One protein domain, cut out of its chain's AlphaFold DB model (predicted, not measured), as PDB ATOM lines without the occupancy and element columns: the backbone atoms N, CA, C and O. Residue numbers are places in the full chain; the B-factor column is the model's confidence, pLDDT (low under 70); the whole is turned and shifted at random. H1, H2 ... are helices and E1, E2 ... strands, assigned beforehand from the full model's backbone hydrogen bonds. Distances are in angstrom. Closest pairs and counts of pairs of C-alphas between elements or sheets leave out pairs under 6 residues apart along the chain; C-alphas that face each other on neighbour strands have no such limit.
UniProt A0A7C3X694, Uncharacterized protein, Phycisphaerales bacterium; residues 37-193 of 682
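Overview. This is residues 37 to 193 of the 682 residues of an uncharacterized protein of Phycisphaerales bacterium (UniProt A0A7C3X694). Two twisted sheets of five strands each lie face to face as a sandwich, their strands at only 19 degrees to each other. Two short helices, H1 and H2, sit among loops outside the second sheet, on its side away from the first, and only graze it. The 157 printed residues hold two named helices and ten named strands in the order E1 to E6, H1, H2, E7 to E10; the sheets run E2, E1, E10, E5, E8 and E3, E4, E9, E6, E7, both antiparallel throughout. The class is mostly strand, and the whole is compact, with a radius of gyration of the C-alphas of 15.5 A and spans of 49 by 32 by 22 A, only just elongated.

Arrangement. Look first at the sheet of E2, residues 50 to 55, E1, 37 to 44, E10, 180 to 191, E5, 83 to 94, and E8, 159 to 164, in that order. E1 and E2 form a hairpin, with N 43 and O 52 2.8 A apart; within hydrogen-bond range too are N 40 and O 184 of E1 and E10, N 89 and O 185 of E5 and E10, and N 86 and O 162 of E5 and E8, each 2.8 A. Residues 155 to 156 pair antiparallel with 92 to 93 of E5. The other sheet runs E3, residues 60 to 63, E4, 68 to 74, E9, 170 to 178, E6, 101 to 110, and E7, 137 to 148. E3 and E4 form a hairpin; look for N 61 and O 70, N 73 and O 171, N 104 and O 176, and N 107 and O 140, each pair 2.8 A. E7 bends by 65 degrees at residue 140. Between the sheets, 89 pairs of C-alphas are within 10 A; for instance, the closest C-alphas of E1 and E9, Ile 44 and Lys 178, are 5.6 A apart. H1, residues 112 to 115, and H2, 125 to 128, are apart; both are too short for an O i to N i+4 pair, and their single O i to N i+3 pair is within range in H1 but not in H2. The closest C-alphas of E3 and H2, Tyr 63 and Pro 125, are 5.4 A apart.

Along the chain. Find C-alpha 37 at (141.916, 146.408, 201.566); from there E1 runs 23.7 A to C-alpha 44. E5 covers 35.2 A, E6 28.9 A, E7 27.7 A and E9 25.8 A. E10 runs 34.6 A to C-alpha 191 at (134.706, 135.153, 192.491).

Size, cuts and confidence. The C-alphas farthest apart, Thr 98 and Ser 193, are 50.8 A apart. The printed part has no cut and no long link. Its mean pLDDT is 76.8, with 47 residues under 70, among them 142 to 162.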
ATOM      1  N   ARG A  37     142.440 145.077 201.254       69.56
ATOM      2  CA  ARG A  37     141.916 146.408 201.566       69.56
ATOM      3  C   ARG A  37     142.861 147.465 201.009       69.56
ATOM      4  O   ARG A  37     144.069 147.349 201.198       69.56
ATOM      5  N   SER A  38     142.307 148.483 200.358       72.44
ATOM      6  CA  SER A  38     143.039 149.668 199.902       72.44
ATOM      7  C   SER A  38     142.411 150.932 200.476       72.44
ATOM      8  O   SER A  38     141.221 151.174 200.266       72.44
ATOM      9  N   ASP A  39     143.201 151.742 201.177       71.56
ATOM     10  CA  ASP A  39     142.754 152.982 201.818       71.56
ATOM     11  C   ASP A  39     143.143 154.234 200.999       71.56
ATOM     12  O   ASP A  39     144.149 154.253 200.278       71.56
ATOM     13  N   PHE A  40     142.355 155.309 201.116       74.31
ATOM     14  CA  PHE A  40     142.615 156.605 200.476       74.31
ATOM     15  C   PHE A  40     142.011 157.792 201.234       74.31
ATOM     16  O   PHE A  40     140.982 157.693 201.901       74.31
ATOM     17  N   ALA A  41     142.633 158.961 201.091       69.31
ATOM     18  CA  ALA A  41     142.116 160.229 201.585       69.31
ATOM     19  C   ALA A  41     142.542 161.407 200.699       69.31
ATOM     20  O   ALA A  41     143.639 161.421 200.137       69.31
ATOM     21  N   VAL A  42     141.689 162.427 200.587       76.69
ATOM     22  CA  VAL A  42     141.958 163.647 199.820       76.69
ATOM     23  C   VAL A  42     141.211 164.853 200.374       76.69
ATOM     24  O   VAL A  42     140.039 164.780 200.726       76.69
ATOM     25  N   SER A  43     141.882 165.998 200.419       75.69
ATOM     26  CA  SER A  43     141.302 167.295 200.768       75.69
ATOM     27  C   SER A  43     141.426 168.256 199.589       75.69
ATOM     28  O   SER A  43     142.528 168.500 199.094       75.69
ATOM     29  N   ILE A  44     140.303 168.835 199.159       78.50
ATOM     30  CA  ILE A  44     140.217 169.764 198.027       78.50
ATOM     31  C   ILE A  44     139.694 171.119 198.515       78.50
ATOM     32  O   ILE A  44     138.630 171.221 199.131       78.50
ATOM     33  N   ALA A  45     140.451 172.175 198.221       69.88
ATOM     34  CA  ALA A  45     140.166 173.545 198.611       69.88
ATOM     35  C   ALA A  45     138.916 174.099 197.912       69.88
ATOM     36  O   ALA A  45     138.335 173.509 197.000       69.88
ATOM     37  N   ARG A  46     138.510 175.302 198.327       75.31
ATOM     38  CA  ARG A  46     137.346 176.005 197.767       75.31
ATOM     39  C   ARG A  46     137.481 176.336 196.279       75.31
ATOM     40  O   ARG A  46     136.475 176.437 195.587       75.31
ATOM     41  N   ASP A  47     138.700 176.534 195.791       73.69
ATOM     42  CA  ASP A  47     138.972 176.830 194.383       73.69
ATOM     43  C   ASP A  47     139.119 175.563 193.522       73.69
ATOM     44  O   ASP A  47     139.214 175.676 192.301       73.69
ATOM     45  N   GLY A  48     139.048 174.373 194.132       71.12
ATOM     46  CA  GLY A  48     139.262 173.083 193.472       71.12
ATOM     47  C   GLY A  48     140.711 172.607 193.492       71.12
ATOM     48  O   GLY A  48     141.003 171.563 192.922       71.12
ATOM     49  N   THR A  49     141.627 173.330 194.143       74.88
ATOM     50  CA  THR A  49     143.022 172.888 194.261       74.88
ATOM     51  C   THR A  49     143.196 171.840 195.357       74.88
ATOM     52  O   THR A  49     142.574 171.900 196.418       74.88
ATOM     53  N   LEU A  50     144.065 170.863 195.108       68.62
ATOM     54  CA  LEU A  50     144.453 169.859 196.093       68.62
ATOM     55  C   LEU A  50     145.157 170.521 197.286       68.62
ATOM     56  O   LEU A  50     146.183 171.180 197.121       68.62
ATOM     57  N   VAL A  51     144.625 170.304 198.488       65.12
ATOM     58  CA  VAL A  51     145.238 170.729 199.759       65.12
ATOM     59  C   VAL A  51     146.203 169.659 200.262       65.12
ATOM     60  O   VAL A  51     147.284 169.981 200.749       65.12
ATOM     61  N   GLY A  52     145.815 168.389 200.135       55.47
ATOM     62  CA  GLY A  52     146.603 167.230 200.546       55.47
ATOM     63  C   GLY A  52     145.860 165.924 200.268       55.47
ATOM     64  O   GLY A  52     144.660 165.942 199.993       55.47
ATOM     65  N   GLY A  53     146.560 164.793 200.328       67.81
ATOM     66  CA  GLY A  53     145.951 163.476 200.170       67.81
ATOM     67  C   GLY A  53     146.931 162.333 200.428       67.81
ATOM     68  O   GLY A  53     148.133 162.500 200.249       67.81
ATOM     69  N   SER A  54     146.390 161.186 200.827       58.03
ATOM     70  CA  SER A  54     147.086 159.930 201.138       58.03
ATOM     71  C   SER A  54     146.374 158.738 200.523       58.03
ATOM     72  O   SER A  54     145.235 158.841 200.073       58.03
ATOM     73  N   GLY A  55     147.042 157.592 200.545       63.25
ATOM     74  CA  GLY A  55     146.446 156.296 200.272       63.25
ATOM     75  C   GLY A  55     147.503 155.276 199.888       63.25
ATOM     76  O   GLY A  55     148.666 155.629 199.687       63.25
ATOM     77  N   ASP A  56     147.077 154.027 199.749       67.19
ATOM     78  CA  ASP A  56     147.949 152.912 199.356       67.19
ATOM     79  C   ASP A  56     148.238 152.884 197.839       67.19
ATOM     80  O   ASP A  56     149.008 152.056 197.351       67.19
ATOM     81  N   GLY A  57     147.604 153.783 197.080       71.62
ATOM     82  CA  GLY A  57     147.721 153.888 195.627       71.62
ATOM     83  C   GLY A  57     148.933 154.690 195.135       71.62
ATOM     84  O   GLY A  57     149.742 155.216 195.896       71.62
ATOM     85  N   ASP A  58     149.028 154.845 193.816       80.38
ATOM     86  CA  ASP A  58     150.080 155.564 193.084       80.38
ATOM     87  C   ASP A  58     149.939 157.100 193.173       80.38
ATOM     88  O   ASP A  58     150.090 157.816 192.187       80.38
ATOM     89  N   GLY A  59     149.605 157.630 194.352       79.94
ATOM     90  CA  GLY A  59     149.396 159.062 194.575       79.94
ATOM     91  C   GLY A  59     148.199 159.664 193.820       79.94
ATOM     92  O   GLY A  59     147.503 159.000 193.053       79.94
ATOM     93  N   TRP A  60     147.940 160.953 194.060       87.25
ATOM     94  CA  TRP A  60     146.857 161.699 193.409       87.25
ATOM     95  C   TRP A  60     147.338 162.394 192.129       87.25
ATOM     96  O   TRP A  60     148.224 163.248 192.163       87.25
ATOM     97  N   HIS A  61     146.693 162.086 191.004       91.62
ATOM     98  CA  HIS A  61     146.976 162.656 189.684       91.62
ATOM     99  C   HIS A  61     145.840 163.567 189.223       91.62
ATOM    100  O   HIS A  61     144.674 163.194 189.319       91.62
ATOM    101  N   TYR A  62     146.162 164.741 188.674       93.81
ATOM    102  CA  TYR A  62     145.157 165.695 188.196       93.81
ATOM    103  C   TYR A  62     144.896 165.579 186.685       93.81
ATOM    104  O   TYR A  62     145.797 165.735 185.857       93.81
ATOM    105  N   TYR A  63     143.634 165.357 186.326       94.88
ATOM    106  CA  TYR A  63     143.119 165.185 184.969       94.88
ATOM    107  C   TYR A  63     142.441 166.477 184.519       94.88
ATOM    108  O   TYR A  63     141.229 166.645 184.637       94.88
ATOM    109  N   SER A  64     143.246 167.402 183.993       90.56
ATOM    110  CA  SER A  64     142.801 168.752 183.603       90.56
ATOM    111  C   SER A  64     141.649 168.803 182.587       90.56
ATOM    112  O   SER A  64     140.871 169.749 182.598       90.56
ATOM    113  N   GLY A  65     141.505 167.795 181.725       84.00
ATOM    114  CA  GLY A  65     140.409 167.693 180.755       84.00
ATOM    115  C   GLY A  65     139.075 167.264 181.369       84.00
ATOM    116  O   GLY A  65     138.043 167.362 180.709       84.00
ATOM    117  N   SER A  66     139.074 166.783 182.613       86.94
ATOM    118  CA  SER A  66     137.864 166.390 183.347       86.94
ATOM    119  C   SER A  66     137.727 167.057 184.714       86.94
ATOM    120  O   SER A  66     136.772 166.748 185.419       86.94
ATOM    121  N   ASP A  67     138.662 167.941 185.072       89.94
ATOM    122  CA  ASP A  67     138.762 168.590 186.382       89.94
ATOM    123  C   ASP A  67     138.630 167.589 187.547       89.94
ATOM    124  O   ASP A  67     137.800 167.738 188.442       89.94
ATOM    125  N   ALA A  68     139.414 166.508 187.477       93.56
ATOM    126  CA  ALA A  68     139.324 165.376 188.397       93.56
ATOM    127  C   ALA A  68     140.684 165.016 189.001       93.56
ATOM    128  O   ALA A  68     141.703 165.035 188.308       93.56
ATOM    129  N   TYR A  69     140.686 164.619 190.269       94.44
ATOM    130  CA  TYR A  69     141.807 163.957 190.926       94.44
ATOM    131  C   TYR A  69     141.586 162.447 190.915       94.44
ATOM    132  O   TYR A  69     140.493 161.980 191.221       94.44
ATOM    133  N   VAL A  70     142.611 161.679 190.552       97.06
ATOM    134  CA  VAL A  70     142.529 160.217 190.447       97.06
ATOM    135  C   VAL A  70     143.683 159.577 191.200       97.06
ATOM    136  O   VAL A  70     144.836 159.944 190.970       97.06
ATOM    137  N   MET A  71     143.376 158.606 192.057       94.19
ATOM    138  CA  MET A  71     144.362 157.735 192.695       94.19
ATOM    139  C   MET A  71     144.209 156.315 192.167       94.19
ATOM    140  O   MET A  71     143.123 155.744 192.242       94.19
ATOM    141  N   TRP A  72     145.291 155.761 191.620       95.56
ATOM    142  CA  TRP A  72     145.317 154.433 191.006       95.56
ATOM    143  C   TRP A  72     145.874 153.370 191.953       95.56
ATOM    144  O   TRP A  72     146.839 153.619 192.663       95.56
ATOM    145  N   PHE A  73     145.325 152.162 191.893       91.12
ATOM    146  CA  PHE A  73     145.733 150.992 192.664       91.12
ATOM    147  C   PHE A  73     145.991 149.830 191.706       91.12
ATOM    148  O   PHE A  73     145.236 149.602 190.756       91.12
ATOM    149  N   SER A  74     147.085 149.108 191.936       87.81
ATOM    150  CA  SER A  74     147.431 147.927 191.144       87.81
ATOM    151  C   SER A  74     146.511 146.769 191.522       87.81
ATOM    152  O   SER A  74     146.523 146.350 192.674       87.81
ATOM    153  N   ASN A  75     145.802 146.200 190.544       87.19
ATOM    154  CA  ASN A  75     144.869 145.077 190.730       87.19
ATOM    155  C   ASN A  75     145.391 143.757 190.122       87.19
ATOM    156  O   ASN A  75     144.649 142.825 189.813       87.19
ATOM    157  N   GLY A  76     146.707 143.678 189.904       84.00
ATOM    158  CA  GLY A  76     147.369 142.480 189.397       84.00
ATOM    159  C   GLY A  76     147.242 142.296 187.882       84.00
ATOM    160  O   GLY A  76     147.368 143.238 187.099       84.00
ATOM    161  N   THR A  77     147.101 141.041 187.442       86.06
ATOM    162  CA  THR A  77     147.105 140.695 186.011       86.06
ATOM    163  C   THR A  77     145.696 140.753 185.439       86.06
ATOM    164  O   THR A  77     144.781 140.169 186.010       86.06
ATOM    165  N   TYR A  78     145.546 141.390 184.275       88.62
ATOM    166  CA  TYR A  78     144.273 141.406 183.559       88.62
ATOM    167  C   TYR A  78     143.797 139.982 183.257       88.62
ATOM    168  O   TYR A  78     144.533 139.214 182.631       88.62
ATOM    169  N   ASP A  79     142.562 139.666 183.647       84.75
ATOM    170  CA  ASP A  79     141.924 138.383 183.359       84.75
ATOM    171  C   ASP A  79     140.476 138.594 182.874       84.75
ATOM    172  O   ASP A  79     139.613 138.983 183.665       84.75
ATOM    173  N   PRO A  80     140.171 138.338 181.587       82.88
ATOM    174  CA  PRO A  80     138.821 138.482 181.046       82.88
ATOM    175  C   PRO A  80     137.819 137.447 181.578       82.88
ATOM    176  O   PRO A  80     136.628 137.595 181.320       82.88
ATOM    177  N   ALA A  81     138.280 136.382 182.240       78.44
ATOM    178  CA  ALA A  81     137.441 135.282 182.708       78.44
ATOM    179  C   ALA A  81     137.035 135.400 184.186       78.44
ATOM    180  O   ALA A  81     136.170 134.648 184.631       78.44
ATOM    181  N   VAL A  82     137.639 136.319 184.945       72.81
ATOM    182  CA  VAL A  82     137.401 136.468 186.387       72.81
ATOM    183  C   VAL A  82     136.666 137.770 186.644       72.81
ATOM    184  O   VAL A  82     137.235 138.836 186.465       72.81
ATOM    185  N   SER A  83     135.416 137.710 187.096       74.25
ATOM    186  CA  SER A  83     134.730 138.899 187.605       74.25
ATOM    187  C   SER A  83     135.204 139.228 189.019       74.25
ATOM    188  O   SER A  83     135.371 138.320 189.841       74.25
ATOM    189  N   VAL A  84     135.330 140.514 189.321       72.62
ATOM    190  CA  VAL A  84     135.792 141.005 190.623       72.62
ATOM    191  C   VAL A  84     134.765 141.972 191.192       72.62
ATOM    192  O   VAL A  84     134.115 142.707 190.447       72.62
ATOM    193  N   ARG A  85     134.585 141.957 192.511       75.56
ATOM    194  CA  ARG A  85     133.731 142.914 193.215       75.56
ATOM    195  C   ARG A  85     134.560 143.741 194.183       75.56
ATOM    196  O   ARG A  85     135.463 143.206 194.815       75.56
ATOM    197  N   PHE A  86     134.213 145.012 194.317       77.88
ATOM    198  CA  PHE A  86     134.854 145.947 195.231       77.88
ATOM    199  C   PHE A  86     133.806 146.532 196.162       77.88
ATOM    200  O   PHE A  86     132.826 147.109 195.695       77.88
ATOM    201  N   ASP A  87     133.996 146.372 197.465       71.19
ATOM    202  CA  ASP A  87     133.113 146.954 198.470       71.19
ATOM    203  C   ASP A  87     133.701 148.275 198.959       71.19
ATOM    204  O   ASP A  87     134.751 148.280 199.596       71.19
ATOM    205  N   THR A  88     133.076 149.396 198.600       70.50
ATOM    206  CA  THR A  88     133.646 150.744 198.748       70.50
ATOM    207  C   THR A  88     132.970 151.511 199.877       70.50
ATOM    208  O   THR A  88     131.746 151.590 199.926       70.50
ATOM    209  N   TYR A  89     133.759 152.117 200.762       67.12
ATOM    210  CA  TYR A  89     133.295 152.903 201.906       67.12
ATOM    211  C   TYR A  89     133.904 154.297 201.839       67.12
ATOM    212  O   TYR A  89     135.120 154.441 201.718       67.12
ATOM    213  N   LEU A  90     133.069 155.324 201.939       69.81
ATOM    214  CA  LEU A  90     133.466 156.722 201.838       69.81
ATOM    215  C   LEU A  90     133.053 157.481 203.101       69.81
ATOM    216  O   LEU A  90     132.065 157.159 203.746       69.81
ATOM    217  N   GLN A  91     133.798 158.528 203.428       68.38
ATOM    218  CA  GLN A  91     133.499 159.514 204.450       68.38
ATOM    219  C   GLN A  91     133.802 160.897 203.871       68.38
ATOM    220  O   GLN A  91     134.958 161.291 203.735       68.38
ATOM    221  N   ILE A  92     132.758 161.638 203.520       75.50
ATOM    222  CA  ILE A  92     132.833 162.947 202.881       75.50
ATOM    223  C   ILE A  92     132.431 164.015 203.895       75.50
ATOM    224  O   ILE A  92     131.376 163.942 204.526       75.50
ATOM    225  N   ARG A  93     133.270 165.035 204.045       66.62
ATOM    226  CA  ARG A  93     133.059 166.173 204.940       66.62
ATOM    227  C   ARG A  93     133.276 167.479 204.206       66.62
ATOM    228  O   ARG A  93     134.036 167.550 203.240       66.62
ATOM    229  N   ILE A  94     132.645 168.526 204.715       61.72
ATOM    230  CA  ILE A  94     132.891 169.881 204.244       61.72
ATOM    231  C   ILE A  94     134.176 170.432 204.860       61.72
ATOM    232  O   ILE A  94     134.410 170.291 206.060       61.72
ATOM    233  N   LEU A  95     135.014 171.053 204.031       60.69
ATOM    234  CA  LEU A  95     136.268 171.649 204.490       60.69
ATOM    235  C   LEU A  95     136.020 172.998 205.180       60.69
ATOM    236  O   LEU A  95     136.604 173.290 206.221       60.69
ATOM    237  N   ASP A  96     135.119 173.804 204.616       62.47
ATOM    238  CA  ASP A  96     134.657 175.059 205.190       62.47
ATOM    239  C   ASP A  96     133.130 175.145 205.207       62.47
ATOM    240  O   ASP A  96     132.492 175.355 204.172       62.47
ATOM    241  N   ALA A  97     132.555 175.026 206.403       54.66
ATOM    242  CA  ALA A  97     131.110 175.021 206.628       54.66
ATOM    243  C   ALA A  97     130.409 176.364 206.326       54.66
ATOM    244  O   ALA A  97     129.183 176.436 206.340       54.66
ATOM    245  N   THR A  98     131.156 177.443 206.053       53.09
ATOM    246  CA  THR A  98     130.590 178.749 205.663       53.09
ATOM    247  C   THR A  98     130.371 178.881 204.157       53.09
ATOM    248  O   THR A  98     129.825 179.886 203.700       53.09
ATOM    249  N   GLN A  99     130.837 177.912 203.372       57.84
ATOM    250  CA  GLN A  99     130.764 177.910 201.914       57.84
ATOM    251  C   GLN A  99     130.094 176.633 201.420       57.84
ATOM    252  O   GLN A  99     129.965 175.660 202.150       57.84
ATOM    253  N   GLN A 100     129.668 176.633 200.163       60.66
ATOM    254  CA  GLN A 100     129.123 175.438 199.524       60.66
ATOM    255  C   GLN A 100     130.245 174.448 199.191       60.66
ATOM    256  O   GLN A 100     131.376 174.851 198.901       60.66
ATOM    257  N   MET A 101     129.928 173.157 199.224       71.44
ATOM    258  CA  MET A 101     130.771 172.097 198.680       71.44
ATOM    259  C   MET A 101     130.121 171.462 197.453       71.44
ATOM    260  O   MET A 101     128.899 171.462 197.306       71.44
ATOM    261  N   SER A 102     130.965 170.910 196.591       73.62
ATOM    262  CA  SER A 102     130.567 170.047 195.477       73.62
ATOM    263  C   SER A 102     131.437 168.804 195.531       73.62
ATOM    264  O   SER A 102     132.616 168.912 195.871       73.62
ATOM    265  N   VAL A 103     130.874 167.641 195.237       81.56
ATOM    266  CA  VAL A 103     131.575 166.362 195.298       81.56
ATOM    267  C   VAL A 103     131.002 165.402 194.262       81.56
ATOM    268  O   VAL A 103     129.798 165.287 194.108       81.56
ATOM    269  N   ASP A 104     131.869 164.712 193.544       88.00
ATOM    270  CA  ASP A 104     131.558 163.591 192.662       88.00
ATOM    271  C   ASP A 104     132.704 162.595 192.831       88.00
ATOM    272  O   ASP A 104     133.849 162.876 192.477       88.00
ATOM    273  N   VAL A 105     132.399 161.472 193.473       86.06
ATOM    274  CA  VAL A 105     133.304 160.358 193.717       86.06
ATOM    275  C   VAL A 105     132.846 159.187 192.867       86.06
ATOM    276  O   VAL A 105     131.693 158.764 192.943       86.06
ATOM    277  N   SER A 106     133.764 158.634 192.087       90.94
ATOM    278  CA  SER A 106     133.536 157.465 191.245       90.94
ATOM    279  C   SER A 106     134.623 156.416 191.478       90.94
ATOM    280  O   SER A 106     135.780 156.752 191.740       90.94
ATOM    281  N   PHE A 107     134.260 155.144 191.350       91.75
ATOM    282  CA  PHE A 107     135.198 154.030 191.288       91.75
ATOM    283  C   PHE A 107     135.498 153.739 189.823       91.75
ATOM    284  O   PHE A 107     134.576 153.568 189.029       91.75
ATOM    285  N   GLY A 108     136.769 153.696 189.442       94.00
ATOM    286  CA  GLY A 108     137.184 153.471 188.062       94.00
ATOM    287  C   GLY A 108     138.075 152.252 187.896       94.00
ATOM    288  O   GLY A 108     138.724 151.801 188.832       94.00
ATOM    289  N   TRP A 109     138.147 151.727 186.680       96.12
ATOM    290  CA  TRP A 109     139.019 150.614 186.328       96.12
ATOM    291  C   TRP A 109     139.473 150.691 184.873       96.12
ATOM    292  O   TRP A 109     138.824 151.282 184.005       96.12
ATOM    293  N   THR A 110     140.620 150.076 184.587       95.56
ATOM    294  CA  THR A 110     141.157 150.016 183.222       95.56
ATOM    295  C   THR A 110     140.321 149.127 182.304       95.56
ATOM    296  O   THR A 110     139.852 148.058 182.701       95.56
ATOM    297  N   THR A 111     140.174 149.540 181.046       93.50
ATOM    298  CA  THR A 111     139.555 148.727 179.988       93.50
ATOM    299  C   THR A 111     140.555 147.756 179.351       93.50
ATOM    300  O   THR A 111     141.765 147.992 179.414       93.50
ATOM    301  N   PRO A 112     140.090 146.716 178.626       90.88
ATOM    302  CA  PRO A 112     140.982 145.853 177.845       90.88
ATOM    303  C   PRO A 112     141.834 146.622 176.819       90.88
ATOM    304  O   PRO A 112     142.923 146.184 176.448       90.88
ATOM    305  N   ALA A 113     141.365 147.796 176.372       90.88
ATOM    306  CA  ALA A 113     142.123 148.659 175.474       90.88
ATOM    307  C   ALA A 113     143.401 149.194 176.138       90.88
ATOM    308  O   ALA A 113     144.428 149.267 175.465       90.88
ATOM    309  N   TRP A 114     143.377 149.505 177.440       93.69
ATOM    310  CA  TRP A 114     144.587 149.900 178.170       93.69
ATOM    311  C   TRP A 114     145.579 148.744 178.264       93.69
ATOM    312  O   TRP A 114     146.741 148.889 177.900       93.69
ATOM    313  N   THR A 115     145.107 147.555 178.642       90.19
ATOM    314  CA  THR A 115     145.957 146.360 178.715       90.19
ATOM    315  C   THR A 115     146.656 146.068 177.387       90.19
ATOM    316  O   THR A 115     147.833 145.702 177.368       90.19
ATOM    317  N   SER A 116     145.981 146.308 176.257       92.00
ATOM    318  CA  SER A 116     146.560 146.109 174.923       92.00
ATOM    319  C   SER A 116     147.742 147.036 174.590       92.00
ATOM    320  O   SER A 116     148.521 146.715 173.692       92.00
ATOM    321  N   THR A 117     147.933 148.149 175.314       92.50
ATOM    322  CA  THR A 117     149.094 149.033 175.111       92.50
ATOM    323  C   THR A 117     150.380 148.464 175.715       92.50
ATOM    324  O   THR A 117     151.459 148.973 175.415       92.50
ATOM    325  N   GLY A 118     150.283 147.452 176.588       89.31
ATOM    326  CA  GLY A 118     151.427 146.797 177.231       89.31
ATOM    327  C   GLY A 118     152.195 147.673 178.229       89.31
ATOM    328  O   GLY A 118     153.346 147.372 178.542       89.31
ATOM    329  N   LYS A 119     151.596 148.770 178.708       88.38
ATOM    330  CA  LYS A 119     152.226 149.658 179.694       88.38
ATOM    331  C   LYS A 119     152.086 149.075 181.097       88.38
ATOM    332  O   LYS A 119     151.050 148.522 181.444       88.38
ATOM    333  N   SER A 120     153.133 149.224 181.904       86.25
ATOM    334  CA  SER A 120     153.165 148.767 183.298       86.25
ATOM    335  C   SER A 120     152.713 149.828 184.303       86.25
ATOM    336  O   SER A 120     152.783 149.582 185.496       86.25
ATOM    337  N   THR A 121     152.323 151.014 183.842       90.88
ATOM    338  CA  THR A 121     151.772 152.101 184.662       90.88
ATOM    339  C   THR A 121     150.257 152.170 184.465       90.88
ATOM    340  O   THR A 121     149.764 151.675 183.441       90.88
ATOM    341  N   PRO A 122     149.499 152.791 185.385       94.94
ATOM    342  CA  PRO A 122     148.108 153.126 185.108       94.94
ATOM    343  C   PRO A 122     148.018 154.150 183.961       94.94
ATOM    344  O   PRO A 122     149.032 154.769 183.607       94.94
ATOM    345  N   PRO A 123     146.829 154.351 183.364       93.81
ATOM    346  CA  PRO A 123     146.603 155.476 182.466       93.81
ATOM    347  C   PRO A 123     146.890 156.760 183.232       93.81
ATOM    348  O   PRO A 123     146.242 156.999 184.241       93.81
ATOM    349  N   LEU A 124     147.867 157.557 182.792       94.38
ATOM    350  CA  LEU A 124     148.180 158.858 183.388       94.38
ATOM    351  C   LEU A 124     147.570 159.990 182.542       94.38
ATOM    352  O   LEU A 124     147.227 159.765 181.377       94.38
ATOM    353  N   PRO A 125     147.478 161.236 183.052       93.31
ATOM    354  CA  PRO A 125     146.926 162.357 182.286       93.31
ATOM    355  C   PRO A 125     147.564 162.541 180.897       93.31
ATOM    356  O   PRO A 125     146.883 162.904 179.941       93.31
ATOM    357  N   SER A 126     148.858 162.243 180.743       91.81
ATOM    358  CA  SER A 126     149.552 162.292 179.450       91.81
ATOM    359  C   SER A 126     149.040 161.279 178.421       91.81
ATOM    360  O   SER A 126     149.180 161.510 177.223       91.81
ATOM    361  N   ASP A 127     148.461 160.167 178.870       92.31
ATOM    362  CA  ASP A 127     147.978 159.078 178.016       92.31
ATOM    363  C   ASP A 127     146.535 159.281 177.554       92.31
ATOM    364  O   ASP A 127     146.156 158.818 176.478       92.31
ATOM    365  N   THR A 128     145.731 159.984 178.351       91.00
ATOM    366  CA  THR A 128     144.296 160.180 178.101       91.00
ATOM    367  C   THR A 128     143.953 161.580 177.586       91.00
ATOM    368  O   THR A 128     142.778 161.929 177.467       91.00
ATOM    369  N   GLY A 129     144.963 162.416 177.314       88.94
ATOM    370  CA  GLY A 129     144.759 163.836 177.008       88.94
ATOM    371  C   GLY A 129     144.205 164.621 178.202       88.94
ATOM    372  O   GLY A 129     143.513 165.621 178.024       88.94
ATOM    373  N   GLY A 130     144.475 164.142 179.417       88.88
ATOM    374  CA  GLY A 130     144.022 164.720 180.673       88.88
ATOM    375  C   GLY A 130     142.561 164.437 181.002       88.88
ATOM    376  O   GLY A 130     142.045 165.083 181.903       88.88
ATOM    377  N   SER A 131     141.883 163.522 180.305       90.75
ATOM    378  CA  SER A 131     140.465 163.208 180.527       90.75
ATOM    379  C   SER A 131     140.285 161.839 181.181       90.75
ATOM    380  O   SER A 131     140.957 160.881 180.800       90.75
ATOM    381  N   ILE A 132     139.356 161.719 182.131       87.31
ATOM    382  CA  ILE A 132     138.914 160.409 182.645       87.31
ATOM    383  C   ILE A 132     137.913 159.744 181.688       87.31
ATOM    384  O   ILE A 132     137.825 158.524 181.625       87.31
ATOM    385  N   ASN A 133     137.206 160.545 180.881       86.19
ATOM    386  CA  ASN A 133     136.316 160.068 179.825       86.19
ATOM    387  C   ASN A 133     137.163 159.680 178.611       86.19
ATOM    388  O   ASN A 133     137.313 160.454 177.661       86.19
ATOM    389  N   SER A 134     137.780 158.506 178.681       87.50
ATOM    390  CA  SER A 134     138.660 157.971 177.646       87.50
ATOM    391  C   SER A 134     138.309 156.517 177.347       87.50
ATOM    392  O   SER A 134     137.636 155.850 178.123       87.50
ATOM    393  N   THR A 135     138.813 155.981 176.237       87.12
ATOM    394  CA  THR A 135     138.644 154.555 175.916       87.12
ATOM    395  C   THR A 135     139.373 153.627 176.889       87.12
ATOM    396  O   THR A 135     139.129 152.424 176.858       87.12
ATOM    397  N   PHE A 136     140.289 154.152 177.710       91.62
ATOM    398  CA  PHE A 136     141.141 153.377 178.617       91.62
ATOM    399  C   PHE A 136     140.564 153.207 180.019       91.62
ATOM    400  O   PHE A 136     141.020 152.328 180.745       91.62
ATOM    401  N   ILE A 137     139.573 154.020 180.389       92.12
ATOM    402  CA  ILE A 137     139.030 154.088 181.744       92.12
ATOM    403  C   ILE A 137     137.518 153.883 181.667       92.12
ATOM    404  O   ILE A 137     136.832 154.561 180.903       92.12
ATOM    405  N   GLN A 138     137.007 152.946 182.455       90.00
ATOM    406  CA  GLN A 138     135.594 152.870 182.809       90.00
ATOM    407  C   GLN A 138     135.412 153.271 184.267       90.00
ATOM    408  O   GLN A 138     136.364 153.213 185.042       90.00
ATOM    409  N   GLN A 139     134.213 153.725 184.619       89.75
ATOM    410  CA  GLN A 139     133.901 154.178 185.966       89.75
ATOM    411  C   GLN A 139     132.431 153.958 186.311       89.75
ATOM    412  O   GLN A 139     131.573 153.946 185.427       89.75
ATOM    413  N   GLU A 140     132.172 153.853 187.605       77.81
ATOM    414  CA  GLU A 140     130.862 153.805 188.233       77.81
ATOM    415  C   GLU A 140     130.804 154.888 189.316       77.81
ATOM    416  O   GLU A 140     131.739 155.037 190.104       77.81
ATOM    417  N   SER A 141     129.726 155.673 189.338       78.25
ATOM    418  CA  SER A 141     129.541 156.713 190.353       78.25
ATOM    419  C   SER A 141     129.283 156.069 191.711       78.25
ATOM    420  O   SER A 141     128.379 155.244 191.827       78.25
ATOM    421  N   LEU A 142     130.041 156.493 192.724       63.97
ATOM    422  CA  LEU A 142     129.838 156.107 194.121       63.97
ATOM    423  C   LEU A 142     128.957 157.120 194.858       63.97
ATOM    424  O   LEU A 142     128.078 156.762 195.632       63.97
ATOM    425  N   TYR A 143     129.202 158.411 194.631       67.94
ATOM    426  CA  TYR A 143     128.424 159.488 195.235       67.94
ATOM    427  C   TYR A 143     128.640 160.788 194.470       67.94
ATOM    428  O   TYR A 143     129.783 161.186 194.274       67.94
ATOM    429  N   ALA A 144     127.572 161.485 194.094       64.12
ATOM    430  CA  ALA A 144     127.682 162.769 193.414       64.12
ATOM    431  C   ALA A 144     126.619 163.755 193.900       64.12
ATOM    432  O   ALA A 144     125.429 163.448 193.919       64.12
ATOM    433  N   ASP A 145     127.061 164.957 194.256       55.81
ATOM    434  CA  ASP A 145     126.222 166.095 194.590       55.81
ATOM    435  C   ASP A 145     126.961 167.411 194.285       55.81
ATOM    436  O   ASP A 145     128.086 167.665 194.727       55.81
ATOM    437  N   GLY A 146     126.322 168.270 193.496       52.50
ATOM    438  CA  GLY A 146     126.904 169.529 193.046       52.50
ATOM    439  C   GLY A 146     126.763 170.689 194.031       52.50
ATOM    440  O   GLY A 146     127.468 171.684 193.855       52.50
ATOM    441  N   TRP A 147     125.860 170.607 195.021       58.19
ATOM    442  CA  TRP A 147     125.487 171.762 195.849       58.19
ATOM    443  C   TRP A 147     125.083 171.370 197.272       58.19
ATOM    444  O   TRP A 147     123.905 171.403 197.626       58.19
ATOM    445  N   ILE A 148     126.070 171.102 198.128       51.19
ATOM    446  CA  ILE A 148     125.814 170.776 199.536       51.19
ATOM    447  C   ILE A 148     126.251 171.934 200.441       51.19
ATOM    448  O   ILE A 148     127.354 172.472 200.317       51.19
ATOM    449  N   ILE A 149     125.392 172.307 201.391       49.09
ATOM    450  CA  ILE A 149     125.758 173.120 202.557       49.09
ATOM    451  C   ILE A 149     125.654 172.207 203.771       49.09
ATOM    452  O   ILE A 149     124.562 171.909 204.249       49.09
ATOM    453  N   LEU A 150     126.799 171.735 204.250       49.69
ATOM    454  CA  LEU A 150     126.873 170.931 205.461       49.69
ATOM    455  C   LEU A 150     127.136 171.836 206.664       49.69
ATOM    456  O   LEU A 150     128.001 172.709 206.625       49.69
ATOM    457  N   GLY A 151     126.409 171.593 207.756       33.34
ATOM    458  CA  GLY A 151     126.765 172.159 209.053       33.34
ATOM    459  C   GLY A 151     128.123 171.627 209.507       33.34
ATOM    460  O   GLY A 151     128.484 170.490 209.197       33.34
ATOM    461  N   GLU A 152     128.863 172.439 210.250       40.59
ATOM    462  CA  GLU A 152     130.184 172.092 210.776       40.59
ATOM    463  C   GLU A 152     130.178 170.722 211.488       40.59
ATOM    464  O   GLU A 152     129.279 170.430 212.277       40.59
ATOM    465  N   GLY A 153     131.132 169.846 211.151       36.81
ATOM    466  CA  GLY A 153     131.204 168.468 211.663       36.81
ATOM    467  C   GLY A 153     130.258 167.449 211.003       36.81
ATOM    468  O   GLY A 153     130.334 166.261 211.321       36.81
ATOM    469  N   SER A 154     129.391 167.858 210.069       41.97
ATOM    470  CA  SER A 154     128.538 166.911 209.335       41.97
ATOM    471  C   SER A 154     129.360 166.058 208.370       41.97
ATOM    472  O   SER A 154     130.291 166.538 207.721       41.97
ATOM    473  N   THR A 155     128.980 164.789 208.278       47.97
ATOM    474  CA  THR A 155     129.676 163.763 207.504       47.97
ATOM    475  C   THR A 155     128.665 162.980 206.671       47.97
ATOM    476  O   THR A 155     127.585 162.670 207.168       47.97
ATOM    477  N   ILE A 156     129.013 162.678 205.425       53.34
ATOM    478  CA  ILE A 156     128.260 161.812 204.512       53.34
ATOM    479  C   ILE A 156     129.072 160.526 204.363       53.34
ATOM    480  O   ILE A 156     130.263 160.604 204.075       53.34
ATOM    481  N   GLU A 157     128.453 159.361 204.556       56.25
ATOM    482  CA  GLU A 157     129.162 158.072 204.541       56.25
ATOM    483  C   GLU A 157     128.590 157.097 203.494       56.25
ATOM    484  O   GLU A 157     127.882 156.157 203.854       56.25
ATOM    485  N   PRO A 158     128.825 157.333 202.187       51.62
ATOM    486  CA  PRO A 158     128.385 156.417 201.141       51.62
ATOM    487  C   PRO A 158     129.066 155.051 201.255       51.62
ATOM    488  O   PRO A 158     130.265 154.956 201.525       51.62
ATOM    489  N   HIS A 159     128.301 154.001 200.970       59.38
ATOM    490  CA  HIS A 159     128.769 152.623 200.900       59.38
ATOM    491  C   HIS A 159     128.171 151.955 199.659       59.38
ATOM    492  O   HIS A 159     126.957 152.018 199.457       59.38
ATOM    493  N   GLN A 160     129.006 151.368 198.799       60.28
ATOM    494  CA  GLN A 160     128.550 150.774 197.539       60.28
ATOM    495  C   GLN A 160     129.431 149.606 197.099       60.28
ATOM    496  O   GLN A 160     130.660 149.690 197.113       60.28
ATOM    497  N   LEU A 161     128.779 148.541 196.627       61.34
ATOM    498  CA  LEU A 161     129.426 147.400 195.991       61.34
ATOM    499  C   LEU A 161     129.509 147.623 194.476       61.34
ATOM    500  O   LEU A 161     128.485 147.686 193.800       61.34
ATOM    501  N   VAL A 162     130.723 147.668 193.942       69.62
ATOM    502  CA  VAL A 162     131.016 147.811 192.510       69.62
ATOM    503  C   VAL A 162     131.360 146.442 191.933       69.62
ATOM    504  O   VAL A 162     132.186 145.720 192.486       69.62
ATOM    505  N   SER A 163     130.735 146.058 190.819       78.44
ATOM    506  CA  SER A 163     131.000 144.773 190.151       78.44
ATOM    507  C   SER A 163     131.665 144.987 188.798       78.44
ATOM    508  O   SER A 163     131.062 145.542 187.882       78.44
ATOM    509  N   VAL A 164     132.888 144.482 188.644       81.06
ATOM    510  CA  VAL A 164     133.660 144.567 187.403       81.06
ATOM    511  C   VAL A 164     133.595 143.218 186.671       81.06
ATOM    512  O   VAL A 164     133.886 142.174 187.262       81.06
ATOM    513  N   PRO A 165     133.212 143.188 185.379       81.12
ATOM    514  CA  PRO A 165     132.954 141.938 184.655       81.12
ATOM    515  C   PRO A 165     134.215 141.132 184.292       81.12
ATOM    516  O   PRO A 165     134.099 140.043 183.740       81.12
ATOM    517  N   TYR A 166     135.403 141.665 184.569       81.19
ATOM    518  CA  TYR A 166     136.710 141.040 184.368       81.19
ATOM    519  C   TYR A 166     137.678 141.558 185.442       81.19
ATOM    520  O   TYR A 166     137.383 142.570 186.075       81.19
ATOM    521  N   ASN A 167     138.845 140.935 185.611       85.50
ATOM    522  CA  ASN A 167     139.875 141.437 186.512       85.50
ATOM    523  C   ASN A 167     140.681 142.517 185.776       85.50
ATOM    524  O   ASN A 167     141.370 142.179 184.807       85.50
ATOM    525  N   PRO A 168     140.579 143.810 186.131       91.00
ATOM    526  CA  PRO A 168     141.365 144.860 185.490       91.00
ATOM    527  C   PRO A 168     142.826 144.817 185.971       91.00
ATOM    528  O   PRO A 168     143.129 144.251 187.011       91.00
ATOM    529  N   GLN A 169     143.748 145.449 185.239       87.44
ATOM    530  CA  GLN A 169     145.124 145.643 185.734       87.44
ATOM    531  C   GLN A 169     145.209 146.728 186.809       87.44
ATOM    532  O   GLN A 169     146.037 146.643 187.714       87.44
ATOM    533  N   TRP A 170     144.371 147.759 186.691       94.25
ATOM    534  CA  TRP A 170     144.327 148.877 187.623       94.25
ATOM    535  C   TRP A 170     142.888 149.259 187.944       94.25
ATOM    536  O   TRP A 170     142.032 149.291 187.051       94.25
ATOM    537  N   VAL A 171     142.664 149.616 189.204       95.69
ATOM    538  CA  VAL A 171     141.445 150.266 189.703       95.69
ATOM    539  C   VAL A 171     141.787 151.638 190.271       95.69
ATOM    540  O   VAL A 171     142.954 151.933 190.512       95.69
ATOM    541  N   CYS A 172     140.812 152.521 190.436       96.06
ATOM    542  CA  CYS A 172     141.046 153.864 190.947       96.06
ATOM    543  C   CYS A 172     139.849 154.451 191.673       96.06
ATOM    544  O   CYS A 172     138.705 154.065 191.447       96.06
ATOM    545  N   ILE A 173     140.145 155.459 192.485       97.25
ATOM    546  CA  ILE A 173     139.157 156.401 192.993       97.25
ATOM    547  C   ILE A 173     139.327 157.709 192.240       97.25
ATOM    548  O   ILE A 173     140.433 158.244 192.133       97.25
ATOM    549  N   ILE A 174     138.218 158.212 191.718       97.31
ATOM    550  CA  ILE A 174     138.125 159.450 190.958       97.31
ATOM    551  C   ILE A 174     137.314 160.428 191.797       97.31
ATOM    552  O   ILE A 174     136.211 160.102 192.219       97.31
ATOM    553  N   VAL A 175     137.845 161.625 192.020       94.81
ATOM    554  CA  VAL A 175     137.202 162.671 192.814       94.81
ATOM    555  C   VAL A 175     137.179 163.967 192.020       94.81
ATOM    556  O   VAL A 175     138.221 164.493 191.626       94.81
ATOM    557  N   LYS A 176     135.986 164.514 191.821       91.19
ATOM    558  CA  LYS A 176     135.752 165.881 191.358       91.19
ATOM    559  C   LYS A 176     135.057 166.640 192.470       91.19
ATOM    560  O   LYS A 176     134.256 166.072 193.206       91.19
ATOM    561  N   GLY A 177     135.337 167.926 192.600       84.81
ATOM    562  CA  GLY A 177     134.642 168.735 193.588       84.81
ATOM    563  C   GLY A 177     135.478 169.851 194.174       84.81
ATOM    564  O   GLY A 177     136.608 170.102 193.761       84.81
ATOM    565  N   LYS A 178     134.882 170.551 195.138       82.94
ATOM    566  CA  LYS A 178     135.452 171.716 195.818       82.94
ATOM    567  C   LYS A 178     135.002 171.742 197.267       82.94
ATOM    568  O   LYS A 178     133.868 171.365 197.562       82.94
ATOM    569  N   ASN A 179     135.856 172.286 198.133       76.25
ATOM    570  CA  ASN A 179     135.571 172.501 199.553       76.25
ATOM    571  C   ASN A 179     135.238 171.201 200.316       76.25
ATOM    572  O   ASN A 179     134.343 171.188 201.161       76.25
ATOM    573  N   LEU A 180     135.942 170.108 200.010       80.88
ATOM    574  CA  LEU A 180     135.639 168.775 200.535       80.88
ATOM    575  C   LEU A 180     136.863 168.095 201.143       80.88
ATOM    576  O   LEU A 180     137.994 168.300 200.703       80.88
ATOM    577  N   ASN A 181     136.605 167.246 202.125       72.69
ATOM    578  CA  ASN A 181     137.546 166.288 202.673       72.69
ATOM    579  C   ASN A 181     136.925 164.892 202.541       72.69
ATOM    580  O   ASN A 181     135.822 164.666 203.033       72.69
ATOM    581  N   LEU A 182     137.596 163.992 201.834       82.50
ATOM    582  CA  LEU A 182     137.165 162.625 201.579       82.50
ATOM    583  C   LEU A 182     138.160 161.667 202.228       82.50
ATOM    584  O   LEU A 182     139.358 161.764 201.982       82.50
ATOM    585  N   LEU A 183     137.656 160.712 202.998       71.81
ATOM    586  CA  LEU A 183     138.378 159.516 203.419       71.81
ATOM    587  C   LEU A 183     137.615 158.301 202.906       71.81
ATOM    588  O   LEU A 183     136.397 158.357 202.777       71.81
ATOM    589  N   GLY A 184     138.292 157.203 202.623       70.75
ATOM    590  CA  GLY A 184     137.609 155.992 202.214       70.75
ATOM    591  C   GLY A 184     138.535 154.803 202.096       70.75
ATOM    592  O   GLY A 184     139.753 154.923 202.207       70.75
ATOM    593  N   PHE A 185     137.928 153.647 201.887       73.44
ATOM    594  CA  PHE A 185     138.630 152.414 201.583       73.44
ATOM    595  C   PHE A 185     137.770 151.529 200.694       73.44
ATOM    596  O   PHE A 185     136.556 151.728 200.591       73.44
ATOM    597  N   PHE A 186     138.386 150.541 200.060       76.69
ATOM    598  CA  PHE A 186     137.654 149.475 199.396       76.69
ATOM    599  C   PHE A 186     138.282 148.104 199.637       76.69
ATOM    600  O   PHE A 186     139.501 147.994 199.763       76.69
ATOM    601  N   ASP A 187     137.437 147.076 199.693       71.19
ATOM    602  CA  ASP A 187     137.829 145.672 199.839       71.19
ATOM    603  C   ASP A 187     137.576 144.909 198.525       71.19
ATOM    604  O   ASP A 187     136.483 144.993 197.961       71.19
ATOM    605  N   GLU A 188     138.568 144.164 198.030       74.38
ATOM    606  CA  GLU A 188     138.454 143.336 196.817       74.38
ATOM    607  C   GLU A 188     137.957 141.907 197.117       74.38
ATOM    608  O   GLU A 188     138.462 141.223 198.010       74.38
ATOM    609  N   TYR A 189     137.007 141.425 196.307       67.75
ATOM    610  CA  TYR A 189     136.461 140.067 196.338       67.75
ATOM    611  C   TYR A 189     136.571 139.422 194.951       67.75
ATOM    612  O   TYR A 189     135.889 139.827 194.003       67.75
ATOM    613  N   THR A 190     137.378 138.369 194.823       56.88
ATOM    614  CA  THR A 190     137.474 137.571 193.594       56.88
ATOM    615  C   THR A 190     136.490 136.400 193.644       56.88
ATOM    616  O   THR A 190     136.471 135.613 194.588       56.88
ATOM    617  N   GLY A 191     135.623 136.286 192.635       47.84
ATOM    618  CA  GLY A 191     134.706 135.153 192.491       47.84
ATOM    619  C   GLY A 191     135.164 134.231 191.367       47.84
ATOM    620  O   GLY A 191     135.152 134.629 190.204       47.84
ATOM    621  N   THR A 192     135.536 132.987 191.676       33.50
ATOM    622  CA  THR A 192     135.738 131.948 190.656       33.50
ATOM    623  C   THR A 192     134.382 131.427 190.181       33.50
ATOM    624  O   THR A 192     133.643 130.769 190.909       33.50
ATOM    625  N   SER A 193     134.022 131.715 188.931       33.28
ATOM    626  CA  SER A 193     132.852 131.105 188.300       33.28
ATOM    627  C   SER A 193     133.146 129.654 187.902       33.28
ATOM    628  O   SER A 193     134.034 129.418 187.082       33.28
TER     629      SER A 193